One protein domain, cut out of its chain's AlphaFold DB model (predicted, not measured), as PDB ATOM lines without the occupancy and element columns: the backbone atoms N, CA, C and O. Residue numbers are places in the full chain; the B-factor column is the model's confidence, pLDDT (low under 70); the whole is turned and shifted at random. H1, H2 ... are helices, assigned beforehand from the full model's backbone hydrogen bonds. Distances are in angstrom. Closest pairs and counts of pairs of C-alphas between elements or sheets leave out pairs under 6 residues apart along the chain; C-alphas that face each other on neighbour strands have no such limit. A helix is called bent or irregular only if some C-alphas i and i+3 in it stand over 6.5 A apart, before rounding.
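AT A GLANCE: This is residues 122 to 169 of the 256 residues of the protein "Sigma70_r2 domain-containing protein" of Actinotalea ferrariae CF5-4 (UniProt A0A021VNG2). Three helices cross one another at nearly right angles in a small, rounded body, each touching the other two. H1 and H3 are the long ones; H3 crosses the first half of H1 and kinks toward its end, while the short H2 packs across the second half of H1. The printed part has 48 residues with three named helices, in the order H1, H2, H3, and no named strand: the class is all helix. It is compact, with a radius of gyration of the C-alphas of 9.4 A and spans of 23 by 19 by 15 A.

HOW THE PARTS SIT: Start at H1, residues 122 to 137, and go on to H2, residues 143 to 150, which touches it about perpendicular at 73 degrees; their closest C-alphas are those of Ala 133 and Ile 146, 5.7 A apart. Next look at H3, residues 154 to 169: H1 touches it with residues 123 to 130 alone, about perpendicular at 80 degrees. The closest C-alphas there, of Ala 127 and Val 160, are 5.7 A apart. H3 touches H2 with residues 154 to 158 alone, about perpendicular at 79 degrees, the C-alphas of Ala 147 and Ala 154 being closest at 5.3 A. The helix packing is mostly crossed, with 0 of these 3 pairs at a shallow tilt. Every O i to N i+4 pair is within hydrogen-bond range in H1 and H2; in H3 it is 9 of 12.

IN THESE COORDINATES: Find C-alpha 122 at (47.276, 66.021, 284.628); from there H1 runs 22.5 A to C-alpha 137. H2 begins at C-alpha 143, (33.121, 55.381, 278.068). H3 runs 23.2 A from C-alpha 154 to C-alpha 169 at (37.380, 67.768, 295.903), with a kink of 53 degrees near residue 163; it is only just irregular, C-alphas 162 and 165 being 6.7 A apart.

THE WHOLE: The two C-alphas farthest apart, of Arg 122 and Gly 140, are 25.8 A apart. The printed part has no cut, and both links are tight. Mean pLDDT of the printed part is 75.6; residues 122 to 124, 139, 159 and 161 to 169 are under 70.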
ATOM      1  N   ARG A 122      47.690  66.730 285.840       66.62
ATOM      2  CA  ARG A 122      47.276  66.021 284.628       66.62
ATOM      3  C   ARG A 122      46.054  65.128 284.852       66.62
ATOM      4  O   ARG A 122      45.168  65.086 284.012       66.62
ATOM      5  N   VAL A 123      45.978  64.445 285.995       69.50
ATOM      6  CA  VAL A 123      44.812  63.620 286.355       69.50
ATOM      7  C   VAL A 123      43.584  64.509 286.588       69.50
ATOM      8  O   VAL A 123      42.476  64.133 286.214       69.50
ATOM      9  N   ARG A 124      43.779  65.718 287.135       67.31
ATOM     10  CA  ARG A 124      42.702  66.704 287.315       67.31
ATOM     11  C   ARG A 124      42.177  67.252 285.992       67.31
ATOM     12  O   ARG A 124      40.965  67.345 285.816       67.31
ATOM     13  N   ALA A 125      43.072  67.601 285.072       71.88
ATOM     14  CA  ALA A 125      42.699  68.060 283.739       71.88
ATOM     15  C   ALA A 125      41.893  66.986 282.990       71.88
ATOM     16  O   ALA A 125      40.827  67.286 282.452       71.88
ATOM     17  N   ASP A 126      42.341  65.727 283.052       76.88
ATOM     18  CA  ASP A 126      41.633  64.600 282.440       76.88
ATOM     19  C   ASP A 126      40.222  64.423 283.035       76.88
ATOM     20  O   ASP A 126      39.258  64.212 282.304       76.88
ATOM     21  N   ALA A 127      40.071  64.553 284.356       75.69
ATOM     22  CA  ALA A 127      38.776  64.439 285.031       75.69
ATOM     23  C   ALA A 127      37.791  65.550 284.657       75.69
ATOM     24  O   ALA A 127      36.613  65.265 284.428       75.69
ATOM     25  N   ARG A 128      38.267  66.799 284.547       74.62
ATOM     26  CA  ARG A 128      37.458  67.922 284.044       74.62
ATOM     27  C   ARG A 128      36.963  67.620 282.632       74.62
ATOM     28  O   ARG A 128      35.758  67.635 282.409       74.62
ATOM     29  N   ALA A 129      37.867  67.217 281.738       80.88
ATOM     30  CA  ALA A 129      37.529  66.879 280.358       80.88
ATOM     31  C   ALA A 129      36.508  65.729 280.259       80.88
ATOM     32  O   ALA A 129      35.544  65.824 279.501       80.88
ATOM     33  N   VAL A 130      36.679  64.660 281.046       82.00
ATOM     34  CA  VAL A 130      35.754  63.511 281.093       82.00
ATOM     35  C   VAL A 130      34.354  63.930 281.537       82.00
ATOM     36  O   VAL A 130      33.363  63.511 280.938       82.00
ATOM     37  N   ARG A 131      34.257  64.761 282.574       77.31
ATOM     38  CA  ARG A 131      32.982  65.257 283.100       77.31
ATOM     39  C   ARG A 131      32.300  66.220 282.131       77.31
ATOM     40  O   ARG A 131      31.111  66.049 281.879       77.31
ATOM     41  N   ASP A 132      33.031  67.173 281.560       80.19
ATOM     42  CA  ASP A 132      32.479  68.143 280.605       80.19
ATOM     43  C   ASP A 132      31.956  67.413 279.355       80.19
ATOM     44  O   ASP A 132      30.860  67.689 278.864       80.19
ATOM     45  N   ALA A 133      32.687  66.392 278.892       85.00
ATOM     46  CA  ALA A 133      32.238  65.517 277.816       85.00
ATOM     47  C   ALA A 133      30.985  64.715 278.191       85.00
ATOM     48  O   ALA A 133      30.104  64.557 277.349       85.00
ATOM     49  N   ARG A 134      30.879  64.223 279.433       83.12
ATOM     50  CA  ARG A 134      29.696  63.498 279.918       83.12
ATOM     51  C   ARG A 134      28.464  64.399 279.977       83.12
ATOM     52  O   ARG A 134      27.428  64.021 279.444       83.12
ATOM     53  N   SER A 135      28.596  65.594 280.555       79.62
ATOM     54  CA  SER A 135      27.519  66.590 280.624       79.62
ATOM     55  C   SER A 135      27.025  66.967 279.224       79.62
ATOM     56  O   SER A 135      25.829  66.934 278.954       79.62
ATOM     57  N   ALA A 136      27.947  67.192 278.286       82.44
ATOM     58  CA  ALA A 136      27.597  67.537 276.916       82.44
ATOM     59  C   ALA A 136      27.063  66.363 276.068       82.44
ATOM     60  O   ALA A 136      26.613  66.594 274.946       82.44
ATOM     61  N   LEU A 137      27.175  65.116 276.536       88.62
ATOM     62  CA  LEU A 137      26.637  63.920 275.872       88.62
ATOM     63  C   LEU A 137      25.300  63.458 276.472       88.62
ATOM     64  O   LEU A 137      24.574  62.727 275.801       88.62
ATOM     65  N   GLY A 138      24.971  63.888 277.693       82.62
ATOM     66  CA  GLY A 138      23.738  63.535 278.392       82.62
ATOM     67  C   GLY A 138      23.758  62.161 279.074       82.62
ATOM     68  O   GLY A 138      24.737  61.403 279.018       82.62
ATOM     69  N   ASP A 139      22.648  61.847 279.745       67.31
ATOM     70  CA  ASP A 139      22.459  60.586 280.462       67.31
ATOM     71  C   ASP A 139      22.472  59.399 279.487       67.31
ATOM     72  O   ASP A 139      21.642  59.289 278.589       67.31
ATOM     73  N   GLY A 140      23.462  58.514 279.651       76.06
ATOM     74  CA  GLY A 140      23.721  57.381 278.752       76.06
ATOM     75  C   GLY A 140      25.066  57.437 278.018       76.06
ATOM     76  O   GLY A 140      25.409  56.495 277.303       76.06
ATOM     77  N   ALA A 141      25.863  58.494 278.214       84.62
ATOM     78  CA  ALA A 141      27.200  58.607 277.634       84.62
ATOM     79  C   ALA A 141      28.090  57.392 277.967       84.62
ATOM     80  O   ALA A 141      28.433  57.136 279.127       84.62
ATOM     81  N   THR A 142      28.501  56.655 276.933       88.94
ATOM     82  CA  THR A 142      29.402  55.505 277.079       88.94
ATOM     83  C   THR A 142      30.852  55.957 277.253       88.94
ATOM     84  O   THR A 142      31.260  57.005 276.748       88.94
ATOM     85  N   THR A 143      31.673  55.137 277.918       85.25
ATOM     86  CA  THR A 143      33.121  55.381 278.068       85.25
ATOM     87  C   THR A 143      33.798  55.631 276.718       85.25
ATOM     88  O   THR A 143      34.649  56.510 276.605       85.25
ATOM     89  N   THR A 144      33.382  54.909 275.675       89.56
ATOM     90  CA  THR A 144      33.894  55.064 274.308       89.56
ATOM     91  C   THR A 144      33.504  56.410 273.689       89.56
ATOM     92  O   THR A 144      34.339  57.050 273.056       89.56
ATOM     93  N   ALA A 145      32.270  56.880 273.904       89.31
ATOM     94  CA  ALA A 145      31.826  58.188 273.418       89.31
ATOM     95  C   ALA A 145      32.579  59.341 274.103       89.31
ATOM     96  O   ALA A 145      32.992  60.303 273.452       89.31
ATOM     97  N   ILE A 146      32.824  59.216 275.410       89.69
ATOM     98  CA  ILE A 146      33.611  60.183 276.183       89.69
ATOM     99  C   ILE A 146      35.076  60.189 275.717       89.69
ATOM    100  O   ILE A 146      35.653  61.260 275.518       89.69
ATOM    101  N   ALA A 147      35.671  59.015 275.488       91.19
ATOM    102  CA  ALA A 147      37.019  58.876 274.934       91.19
ATOM    103  C   ALA A 147      37.145  59.584 273.575       91.19
ATOM    104  O   ALA A 147      38.062  60.378 273.372       91.19
ATOM    105  N   GLY A 148      36.167  59.384 272.685       91.69
ATOM    106  CA  GLY A 148      36.127  60.032 271.373       91.69
ATOM    107  C   GLY A 148      36.073  61.562 271.435       91.69
ATOM    108  O   GLY A 148      36.725  62.223 270.633       91.69
ATOM    109  N   ARG A 149      35.352  62.143 272.404       91.31
ATOM    110  CA  ARG A 149      35.282  63.610 272.574       91.31
ATOM    111  C   ARG A 149      36.511  64.218 273.238       91.31
ATOM    112  O   ARG A 149      36.844  65.362 272.951       91.31
ATOM    113  N   THR A 150      37.133  63.496 274.161       88.69
ATOM    114  CA  THR A 150      38.243  64.014 274.979       88.69
ATOM    115  C   THR A 150      39.617  63.724 274.379       88.69
ATOM    116  O   THR A 150      40.600  64.327 274.799       88.69
ATOM    117  N   GLY A 151      39.709  62.788 273.427       88.56
ATOM    118  CA  GLY A 151      40.984  62.285 272.906       88.56
ATOM    119  C   GLY A 151      41.733  61.372 273.885       88.56
ATOM    120  O   GLY A 151      42.860  60.964 273.610       88.56
ATOM    121  N   LEU A 152      41.128  61.037 275.029       88.75
ATOM    122  CA  LEU A 152      41.683  60.105 276.007       88.75
ATOM    123  C   LEU A 152      41.419  58.658 275.581       88.75
ATOM    124  O   LEU A 152      40.425  58.353 274.927       88.75
ATOM    125  N   SER A 153      42.275  57.727 276.006       86.31
ATOM    126  CA  SER A 153      41.996  56.301 275.808       86.31
ATOM    127  C   SER A 153      40.815  55.855 276.675       86.31
ATOM    128  O   SER A 153      40.640  56.343 277.791       86.31
ATOM    129  N   ALA A 154      40.027  54.875 276.218       84.31
ATOM    130  CA  ALA A 154      38.897  54.347 276.994       84.31
ATOM    131  C   ALA A 154      39.322  53.841 278.388       84.31
ATOM    132  O   ALA A 154      38.601  54.034 279.365       84.31
ATOM    133  N   ARG A 155      40.528  53.265 278.491       77.06
ATOM    134  CA  ARG A 155      41.136  52.879 279.770       77.06
ATOM    135  C   ARG A 155      41.399  54.093 280.657       77.06
ATOM    136  O   ARG A 155      41.001  54.084 281.811       77.06
ATOM    137  N   ARG A 156      41.988  55.162 280.111       76.00
ATOM    138  CA  ARG A 156      42.229  56.399 280.859       76.00
ATOM    139  C   ARG A 156      40.924  57.049 281.313       76.00
ATOM    140  O   ARG A 156      40.865  57.518 282.439       76.00
ATOM    141  N   VAL A 157      39.880  57.038 280.482       80.56
ATOM    142  CA  VAL A 157      38.540  57.515 280.864       80.56
ATOM    143  C   VAL A 157      37.966  56.676 282.007       80.56
ATOM    144  O   VAL A 157      37.415  57.247 282.941       80.56
ATOM    145  N   ALA A 158      38.115  55.349 281.976       75.88
ATOM    146  CA  ALA A 158      37.672  54.471 283.059       75.88
ATOM    147  C   ALA A 158      38.463  54.701 284.360       75.88
ATOM    148  O   ALA A 158      37.855  54.844 285.417       75.88
ATOM    149  N   ASP A 159      39.790  54.816 284.274       68.75
ATOM    150  CA  ASP A 159      40.668  55.101 285.416       68.75
ATOM    151  C   ASP A 159      40.325  56.459 286.044       68.75
ATOM    152  O   ASP A 159      40.223  56.594 287.262       68.75
ATOM    153  N   VAL A 160      40.094  57.470 285.204       71.00
ATOM    154  CA  VAL A 160      39.696  58.816 285.621       71.00
ATOM    155  C   VAL A 160      38.279  58.830 286.176       71.00
ATOM    156  O   VAL A 160      38.049  59.538 287.142       71.00
ATOM    157  N   ALA A 161      37.339  58.054 285.635       68.69
ATOM    158  CA  ALA A 161      35.985  57.931 286.175       68.69
ATOM    159  C   ALA A 161      35.974  57.215 287.537       68.69
ATOM    160  O   ALA A 161      35.260  57.636 288.442       68.69
ATOM    161  N   ALA A 162      36.810  56.190 287.713       63.62
ATOM    162  CA  ALA A 162      37.012  55.528 289.001       63.62
ATOM    163  C   ALA A 162      37.683  56.468 290.019       63.62
ATOM    164  O   ALA A 162      37.301  56.501 291.187       63.62
ATOM    165  N   ALA A 163      38.635  57.288 289.562       56.06
ATOM    166  CA  ALA A 163      39.261  58.336 290.360       56.06
ATOM    167  C   ALA A 163      38.401  59.606 290.486       56.06
ATOM    168  O   ALA A 163      38.711  60.460 291.311       56.06
ATOM    169  N   ALA A 164      37.321  59.763 289.714       53.69
ATOM    170  CA  ALA A 164      36.541  61.000 289.661       53.69
ATOM    171  C   ALA A 164      35.900  61.293 291.016       53.69
ATOM    172  O   ALA A 164      35.862  62.448 291.423       53.69
ATOM    173  N   HIS A 165      35.521  60.251 291.763       47.28
ATOM    174  CA  HIS A 165      35.093  60.368 293.155       47.28
ATOM    175  C   HIS A 165      36.156  61.036 294.052       47.28
ATOM    176  O   HIS A 165      35.796  61.814 294.927       47.28
ATOM    177  N   ARG A 166      37.454  60.830 293.785       45.03
ATOM    178  CA  ARG A 166      38.581  61.495 294.474       45.03
ATOM    179  C   ARG A 166      38.846  62.911 293.937       45.03
ATOM    180  O   ARG A 166      39.269  63.789 294.682       45.03
ATOM    181  N   VAL A 167      38.554  63.172 292.658       46.72
ATOM    182  CA  VAL A 167      38.778  64.482 291.999       46.72
ATOM    183  C   VAL A 167      37.709  65.532 292.343       46.72
ATOM    184  O   VAL A 167      37.992  66.734 292.284       46.72
ATOM    185  N   VAL A 168      36.510  65.093 292.752       46.12
ATOM    186  CA  VAL A 168      35.364  65.922 293.196       46.12
ATOM    187  C   VAL A 168      35.778  67.029 294.180       46.12
ATOM    188  O   VAL A 168      35.175  68.098 294.212       46.12
ATOM    189  N   ALA A 169      36.871  66.837 294.914       46.72
ATOM    190  CA  ALA A 169      37.380  67.768 295.903       46.72
ATOM    191  C   ALA A 169      38.139  69.007 295.359       46.72
ATOM    192  O   ALA A 169      38.849  69.638 296.136       46.72
TER     193      ALA A 169